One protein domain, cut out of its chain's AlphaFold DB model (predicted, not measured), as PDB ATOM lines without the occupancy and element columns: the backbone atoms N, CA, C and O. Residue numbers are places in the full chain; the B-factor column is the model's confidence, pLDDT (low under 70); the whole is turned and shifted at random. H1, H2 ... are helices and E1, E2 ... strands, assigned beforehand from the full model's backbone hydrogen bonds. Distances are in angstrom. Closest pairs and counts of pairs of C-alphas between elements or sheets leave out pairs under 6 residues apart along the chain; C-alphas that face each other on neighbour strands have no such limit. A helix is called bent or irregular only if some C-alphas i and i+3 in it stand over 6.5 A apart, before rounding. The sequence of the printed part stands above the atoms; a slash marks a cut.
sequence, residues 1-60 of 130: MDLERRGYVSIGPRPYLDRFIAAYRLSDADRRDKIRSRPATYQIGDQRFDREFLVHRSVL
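Overview. This is residues 1 to 60 of the 130 residues of an uncharacterized protein of Couchioplanes caeruleus (UniProt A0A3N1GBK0). What is the overall shape? A long curved hairpin, E2 and E3, with short E1 beside E3, forms a strongly twisted sheet; H2 packs over one face, making two layers, while little H1 and H3 graze the sheet away from the hairpin's turn. What is it built of? The 60 printed residues hold H1, E1, H2, H3, E2, E3 in chain order, a mixed class; the antiparallel sheet runs E1, E3, E2. How large is it? It is compact, radius of gyration of the C-alphas 11.6 A, spanning 33 by 27 by 15 A.

Arrangement. How do the strands pair? Inner strand E3, residues 47 to 56, forms a hairpin with antiparallel E2, residues 35 to 44, at 148 degrees; N 38 and O 52 are 3.1 A apart. E1, residues 8 to 12, is antiparallel to E3 at 157 degrees, with N 9 and O 55 2.8 A apart. Where are the helices? H2, residues 14 to 24, lies over E1, slantwise at 41 degrees on the local plane, height over the sheet 8.8 A; its closest C-alphas to E3 are Leu 17 and Phe 53, 6.6 A. H1, residues 2 to 5, only grazes the sheet with residues 2 to 4, as does H3, residues 28 to 34, with 30 to 34; H2 is apart from both. What joins E1 to E2? H2 and H3 make a split strand-helix-strand unit, two same-way strands with E3 between them, by a right-handed crossover. How are the helix backbones? H2 has every O i to N i+4 pair within hydrogen-bond range, H3 1 of 3 and 1 of 4 O i to N i+3 pairs; H1 is too short for an i+4 pair.

Along the chain. Where do the elements run? H1 starts at C-alpha 2 (215.384, 244.555, 194.880), and E3 ends at C-alpha 56 (215.062, 250.268, 183.717). How long are they? First to last C-alpha, H1 is 5.5 A, E1 12.0 A, H2 15.3 A, H3 10.1 A, E2 21.4 A and E3 26.0 A. Are any uneven? E2 bends by 86 degrees at residue 39 and E3 by 66 at 50; H3 is only just irregular, C-alphas 30 and 33 being 6.8 A apart.

Size, cuts and confidence. How far does it reach? The two C-alphas farthest apart, those of Ala 29 and Asp 46, are 33.5 A apart. Are there cuts or weak spots? The printed part has no cut and its five links are tight; residue 1 is under 70 in pLDDT, and the mean of the printed part is 89.3.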
ATOM      1  N   MET A   1     212.893 240.949 193.790       59.44
ATOM      2  CA  MET A   1     212.362 242.114 194.534       59.44
ATOM      3  C   MET A   1     213.250 243.366 194.530       59.44
ATOM      4  O   MET A   1     212.692 244.436 194.347       59.44
ATOM      5  N   ASP A   2     214.576 243.313 194.741       78.06
ATOM      6  CA  ASP A   2     215.384 244.555 194.880       78.06
ATOM      7  C   ASP A   2     215.456 245.398 193.585       78.06
ATOM      8  O   ASP A   2     215.289 246.613 193.610       78.06
ATOM      9  N   LEU A   3     215.600 244.762 192.417       78.56
ATOM     10  CA  LEU A   3     215.674 245.482 191.136       78.56
ATOM     11  C   LEU A   3     214.339 246.123 190.710       78.56
ATOM     12  O   LEU A   3     214.341 247.233 190.186       78.56
ATOM     13  N   GLU A   4     213.203 245.483 190.986       78.88
ATOM     14  CA  GLU A   4     211.872 246.037 190.676       78.88
ATOM     15  C   GLU A   4     211.590 247.311 191.477       78.88
ATOM     16  O   GLU A   4     211.145 248.313 190.921       78.88
ATOM     17  N   ARG A   5     211.971 247.338 192.765       79.44
ATOM     18  CA  ARG A   5     211.900 248.556 193.596       79.44
ATOM     19  C   ARG A   5     212.797 249.681 193.079       79.44
ATOM     20  O   ARG A   5     212.490 250.851 193.282       79.44
ATOM     21  N   ARG A   6     213.878 249.336 192.377       86.88
ATOM     22  CA  ARG A   6     214.783 250.283 191.704       86.88
ATOM     23  C   ARG A   6     214.315 250.654 190.292       86.88
ATOM     24  O   ARG A   6     215.068 251.274 189.550       86.88
ATOM     25  N   GLY A   7     213.088 250.290 189.917       91.00
ATOM     26  CA  GLY A   7     212.471 250.674 188.651       91.00
ATOM     27  C   GLY A   7     212.876 249.818 187.455       91.00
ATOM     28  O   GLY A   7     212.730 250.285 186.328       91.00
ATOM     29  N   TYR A   8     213.391 248.607 187.664       93.62
ATOM     30  CA  TYR A   8     213.623 247.650 186.582       93.62
ATOM     31  C   TYR A   8     212.386 246.784 186.328       93.62
ATOM     32  O   TYR A   8     211.766 246.292 187.267       93.62
ATOM     33  N   VAL A   9     212.069 246.574 185.055       93.12
ATOM     34  CA  VAL A   9     210.966 245.741 184.563       93.12
ATOM     35  C   VAL A   9     211.568 244.538 183.845       93.12
ATOM     36  O   VAL A   9     212.556 244.696 183.124       93.12
ATOM     37  N   SER A  10     211.030 243.339 184.080       93.94
ATOM     38  CA  SER A  10     211.499 242.139 183.378       93.94
ATOM     39  C   SER A  10     211.076 242.178 181.912       93.94
ATOM     40  O   SER A  10     209.986 242.630 181.591       93.94
ATOM     41  N   ILE A  11     211.972 241.726 181.038       93.56
ATOM     42  CA  ILE A  11     211.735 241.538 179.601       93.56
ATOM     43  C   ILE A  11     211.730 240.041 179.260       93.56
ATOM     44  O   ILE A  11     211.340 239.653 178.163       93.56
ATOM     45  N   GLY A  12     212.167 239.185 180.186       94.25
ATOM     46  CA  GLY A  12     212.384 237.764 179.940       94.25
ATOM     47  C   GLY A  12     213.776 237.451 179.370       94.25
ATOM     48  O   GLY A  12     214.737 238.196 179.600       94.25
ATOM     49  N   PRO A  13     213.943 236.304 178.691       95.88
ATOM     50  CA  PRO A  13     215.248 235.827 178.243       95.88
ATOM     51  C   PRO A  13     215.784 236.601 177.033       95.88
ATOM     52  O   PRO A  13     215.115 237.449 176.441       95.88
ATOM     53  N   ARG A  14     217.030 236.292 176.652       94.50
ATOM     54  CA  ARG A  14     217.819 237.060 175.674       94.50
ATOM     55  C   ARG A  14     217.083 237.426 174.368       94.50
ATOM     56  O   ARG A  14     217.197 238.589 173.984       94.50
ATOM     57  N   PRO A  15     216.300 236.537 173.723       94.06
ATOM     58  CA  PRO A  15     215.604 236.880 172.482       94.06
ATOM     59  C   PRO A  15     214.637 238.066 172.620       94.06
ATOM     60  O   PRO A  15     214.520 238.877 171.706       94.06
ATOM     61  N   TYR A  16     213.969 238.207 173.768       93.56
ATOM     62  CA  TYR A  16     213.072 239.336 174.030       93.56
ATOM     63  C   TYR A  16     213.856 240.636 174.219       93.56
ATOM     64  O   TYR A  16     213.461 241.674 173.692       93.56
ATOM     65  N   LEU A  17     215.010 240.576 174.895       93.06
ATOM     66  CA  LEU A  17     215.890 241.736 175.021       93.06
ATOM     67  C   LEU A  17     216.422 242.193 173.658       93.06
ATOM     68  O   LEU A  17     216.445 243.393 173.394       93.06
ATOM     69  N   ASP A  18     216.851 241.269 172.798       92.81
ATOM     70  CA  ASP A  18     217.383 241.626 171.479       92.81
ATOM     71  C   ASP A  18     216.301 242.280 170.602       92.81
ATOM     72  O   ASP A  18     216.563 243.313 169.981       92.81
ATOM     73  N   ARG A  19     215.064 241.756 170.633       91.00
ATOM     74  CA  ARG A  19     213.900 242.394 169.990       91.00
ATOM     75  C   ARG A  19     213.652 243.799 170.535       91.00
ATOM     76  O   ARG A  19     213.513 244.738 169.753       91.00
ATOM     77  N   PHE A  20     213.665 243.962 171.857       91.25
ATOM     78  CA  PHE A  20     213.478 245.255 172.512       91.25
ATOM     79  C   PHE A  20     214.562 246.270 172.108       91.25
ATOM     80  O   PHE A  20     214.255 247.387 171.696       91.25
ATOM     81  N   ILE A  21     215.839 245.882 172.154       90.75
ATOM     82  CA  ILE A  21     216.961 246.747 171.759       90.75
ATOM     83  C   ILE A  21     216.837 247.174 170.293       90.75
ATOM     84  O   ILE A  21     217.076 248.344 169.985       90.75
ATOM     85  N   ALA A  22     216.470 246.246 169.405       88.50
ATOM     86  CA  ALA A  22     216.288 246.529 167.988       88.50
ATOM     87  C   ALA A  22     215.127 247.507 167.750       88.50
ATOM     88  O   ALA A  22     215.304 248.496 167.035       88.50
ATOM     89  N   ALA A  23     213.980 247.279 168.397       85.69
ATOM     90  CA  ALA A  23     212.798 248.129 168.282       85.69
ATOM     91  C   ALA A  23     213.066 249.565 168.762       85.69
ATOM     92  O   ALA A  23     212.678 250.530 168.106       85.69
ATOM     93  N   TYR A  24     213.788 249.712 169.873       84.12
ATOM     94  CA  TYR A  24     214.061 251.007 170.499       84.12
ATOM     95  C   TYR A  24     215.355 251.683 170.045       84.12
ATOM     96  O   TYR A  24     215.651 252.790 170.495       84.12
ATOM     97  N   ARG A  25     216.137 251.032 169.173       86.06
ATOM     98  CA  ARG A  25     217.448 251.510 168.699       86.06
ATOM     99  C   ARG A  25     218.353 251.978 169.847       86.06
ATOM    100  O   ARG A  25     219.037 252.994 169.731       86.06
ATOM    101  N   LEU A  26     218.346 251.243 170.963       84.44
ATOM    102  CA  LEU A  26     219.074 251.648 172.168       84.44
ATOM    103  C   LEU A  26     220.575 251.711 171.898       84.44
ATOM    104  O   LEU A  26     221.166 250.720 171.449       84.44
ATOM    105  N   SER A  27     221.180 252.851 172.223       82.62
ATOM    106  CA  SER A  27     222.619 253.071 172.102       82.62
ATOM    107  C   SER A  27     223.392 252.292 173.170       82.62
ATOM    108  O   SER A  27     222.836 251.866 174.182       82.62
ATOM    109  N   ASP A  28     224.704 252.136 173.000       79.56
ATOM    110  CA  ASP A  28     225.533 251.498 174.031       79.56
ATOM    111  C   ASP A  28     225.554 252.277 175.356       79.56
ATOM    112  O   ASP A  28     225.705 251.674 176.422       79.56
ATOM    113  N   ALA A  29     225.344 253.597 175.310       74.62
ATOM    114  CA  ALA A  29     225.188 254.428 176.501       74.62
ATOM    115  C   ALA A  29     223.889 254.100 177.255       74.62
ATOM    116  O   ALA A  29     223.908 253.972 178.479       74.62
ATOM    117  N   ASP A  30     222.787 253.864 176.534       76.69
ATOM    118  CA  ASP A  30     221.520 253.440 177.142       76.69
ATOM    119  C   ASP A  30     221.654 252.069 177.813       76.69
ATOM    120  O   ASP A  30     221.038 251.810 178.844       76.69
ATOM    121  N   ARG A  31     222.490 251.180 177.268       79.62
ATOM    122  CA  ARG A  31     222.606 249.789 177.730       79.62
ATOM    123  C   ARG A  31     223.362 249.638 179.052       79.62
ATOM    124  O   ARG A  31     222.944 248.820 179.873       79.62
ATOM    125  N   ARG A  32     224.448 250.394 179.276       76.81
ATOM    126  CA  ARG A  32     225.404 250.135 180.383       76.81
ATOM    127  C   ARG A  32     224.764 250.121 181.771       76.81
ATOM    128  O   ARG A  32     225.045 249.217 182.552       76.81
ATOM    129  N   ASP A  33     223.879 251.075 182.051       84.69
ATOM    130  CA  ASP A  33     223.266 251.213 183.379       84.69
ATOM    131  C   ASP A  33     221.777 250.873 183.415       84.69
ATOM    132  O   ASP A  33     221.196 250.726 184.496       84.69
ATOM    133  N   LYS A  34     221.134 250.726 182.252       91.56
ATOM    134  CA  LYS A  34     219.688 250.486 182.170       91.56
ATOM    135  C   LYS A  34     219.322 249.041 181.897       91.56
ATOM    136  O   LYS A  34     218.145 248.729 182.019       91.56
ATOM    137  N   ILE A  35     220.283 248.161 181.622       93.50
ATOM    138  CA  ILE A  35     220.037 246.725 181.471       93.50
ATOM    139  C   ILE A  35     220.700 245.977 182.625       93.50
ATOM    140  O   ILE A  35     221.878 246.163 182.932       93.50
ATOM    141  N   ARG A  36     219.934 245.107 183.276       94.44
ATOM    142  CA  ARG A  36     220.426 244.164 184.283       94.44
ATOM    143  C   ARG A  36     220.005 242.758 183.887       94.44
ATOM    144  O   ARG A  36     219.156 242.569 183.025       94.44
ATOM    145  N   SER A  37     220.612 241.761 184.511       94.44
ATOM    146  CA  SER A  37     220.166 240.378 184.377       94.44
ATOM    147  C   SER A  37     220.252 239.669 185.714       94.44
ATOM    148  O   SER A  37     221.072 240.031 186.561       94.44
ATOM    149  N   ARG A  38     219.406 238.658 185.893       93.94
ATOM    150  CA  ARG A  38     219.422 237.771 187.059       93.94
ATOM    151  C   ARG A  38     219.242 236.316 186.608       93.94
ATOM    152  O   ARG A  38     218.736 236.096 185.504       93.94
ATOM    153  N   PRO A  39     219.699 235.332 187.402       95.88
ATOM    154  CA  PRO A  39     219.430 233.926 187.115       95.88
ATOM    155  C   PRO A  39     217.922 233.669 187.088       95.88
ATOM    156  O   PRO A  39     217.223 234.091 188.010       95.88
ATOM    157  N   ALA A  40     217.441 233.004 186.040       93.12
ATOM    158  CA  ALA A  40     216.047 232.590 185.892       93.12
ATOM    159  C   ALA A  40     215.936 231.557 184.767       93.12
ATOM    160  O   ALA A  40     216.615 231.699 183.756       93.12
ATOM    161  N   THR A  41     215.077 230.553 184.917       94.38
ATOM    162  CA  THR A  41     214.942 229.478 183.925       94.38
ATOM    163  C   THR A  41     213.704 229.696 183.065       94.38
ATOM    164  O   THR A  41     212.591 229.703 183.584       94.38
ATOM    165  N   TYR A  42     213.903 229.819 181.755       90.56
ATOM    166  CA  TYR A  42     212.844 229.879 180.749       90.56
ATOM    167  C   TYR A  42     213.015 228.753 179.739       90.56
ATOM    168  O   TYR A  42     214.132 228.456 179.312       90.56
ATOM    169  N   GLN A  43     211.888 228.185 179.328       92.50
ATOM    170  CA  GLN A  43     211.795 227.246 178.221       92.50
ATOM    171  C   GLN A  43     210.979 227.911 177.112       92.50
ATOM    172  O   GLN A  43     209.841 228.316 177.348       92.50
ATOM    173  N   ILE A  44     211.562 228.059 175.922       88.00
ATOM    174  CA  ILE A  44     210.890 228.630 174.749       88.00
ATOM    175  C   ILE A  44     211.102 227.669 173.588       88.00
ATOM    176  O   ILE A  44     212.215 227.545 173.073       88.00
ATOM    177  N   GLY A  45     210.034 226.968 173.203       89.31
ATOM    178  CA  GLY A  45     210.149 225.817 172.311       89.31
ATOM    179  C   GLY A  45     211.159 224.810 172.868       89.31
ATOM    180  O   GLY A  45     211.111 224.454 174.049       89.31
ATOM    181  N   ASP A  46     212.123 224.422 172.036       93.44
ATOM    182  CA  ASP A  46     213.183 223.474 172.400       93.44
ATOM    183  C   ASP A  46     214.402 224.132 173.070       93.44
ATOM    184  O   ASP A  46     215.366 223.456 173.430       93.44
ATOM    185  N   GLN A  47     214.394 225.458 173.239       94.25
ATOM    186  CA  GLN A  47     215.521 226.203 173.792       94.25
ATOM    187  C   GLN A  47     215.318 226.532 175.271       94.25
ATOM    188  O   GLN A  47     214.263 227.013 175.693       94.25
ATOM    189  N   ARG A  48     216.388 226.334 176.044       94.31
ATOM    190  CA  ARG A  48     216.472 226.691 177.458       94.31
ATOM    191  C   ARG A  48     217.326 227.941 177.651       94.31
ATOM    192  O   ARG A  48     218.422 228.043 177.103       94.31
ATOM    193  N   PHE A  49     216.853 228.852 178.496       95.31
ATOM    194  CA  PHE A  49     217.565 230.063 178.893       95.31
ATOM    195  C   PHE A  49     217.662 230.131 180.417       95.31
ATOM    196  O   PHE A  49     216.642 230.071 181.092       95.31
ATOM    197  N   ASP A  50     218.871 230.306 180.954       95.56
ATOM    198  CA  ASP A  50     219.120 230.346 182.410       95.56
ATOM    199  C   ASP A  50     219.302 231.777 182.960       95.56
ATOM    200  O   ASP A  50     219.785 231.995 184.078       95.56
ATOM    201  N   ARG A  51     218.926 232.787 182.165       95.31
ATOM    202  CA  ARG A  51     218.934 234.196 182.567       95.31
ATOM    203  C   ARG A  51     217.713 234.924 182.032       95.31
ATOM    204  O   ARG A  51     217.367 234.770 180.862       95.31
ATOM    205  N   GLU A  52     217.178 235.821 182.852       95.62
ATOM    206  CA  GLU A  52     216.320 236.909 182.383       95.62
ATOM    207  C   GLU A  52     217.058 238.238 182.393       95.62
ATOM    208  O   GLU A  52     218.014 238.461 183.150       95.62
ATOM    209  N   PHE A  53     216.561 239.133 181.558       95.31
ATOM    210  CA  PHE A  53     217.018 240.496 181.439       95.31
ATOM    211  C   PHE A  53     215.928 241.441 181.914       95.31
ATOM    212  O   PHE A  53     214.736 241.215 181.713       95.31
ATOM    213  N   LEU A  54     216.366 242.513 182.559       95.31
ATOM    214  CA  LEU A  54     215.507 243.575 183.033       95.31
ATOM    215  C   LEU A  54     215.986 244.896 182.459       95.31
ATOM    216  O   LEU A  54     217.193 245.154 182.405       95.31
ATOM    217  N   VAL A  55     215.038 245.753 182.105       93.88
ATOM    218  CA  VAL A  55     215.301 247.109 181.627       93.88
ATOM    219  C   VAL A  55     214.778 248.119 182.631       93.88
ATOM    220  O   VAL A  55     213.724 247.941 183.236       93.88
ATOM    221  N   HIS A  56     215.518 249.195 182.851       93.62
ATOM    222  CA  HIS A  56     215.062 250.268 183.717       93.62
ATOM    223  C   HIS A  56     213.938 251.048 183.028       93.62
ATOM    224  O   HIS A  56     214.082 251.465 181.882       93.62
ATOM    225  N   ARG A  57     212.857 251.360 183.746       91.06
ATOM    226  CA  ARG A  57     211.674 252.069 183.224       91.06
ATOM    227  C   ARG A  57     211.974 253.373 182.475       91.06
ATOM    228  O   ARG A  57     211.186 253.799 181.647       91.06
ATOM    229  N   SER A  58     213.123 254.007 182.727       91.00
ATOM    230  CA  SER A  58     213.545 255.216 182.002       91.00
ATOM    231  C   SER A  58     213.849 254.994 180.519       91.00
ATOM    232  O   SER A  58     213.987 255.986 179.807       91.00
ATOM    233  N   VAL A  59     214.007 253.750 180.052       90.12
ATOM    234  CA  VAL A  59     214.172 253.443 178.617       90.12
ATOM    235  C   VAL A  59     212.863 253.032 177.942       90.12
ATOM    236  O   VAL A  59     212.800 253.019 176.720       90.12
ATOM    237  N   LEU A  60     211.812 252.751 178.719       90.44
ATOM    238  CA  LEU A  60     210.491 252.408 178.195       90.44
ATOM    239  C   LEU A  60     209.782 253.659 177.679       90.44
ATOM    240  O   LEU A  60     209.942 254.753 178.236       90.44
TER     241      LEU A  60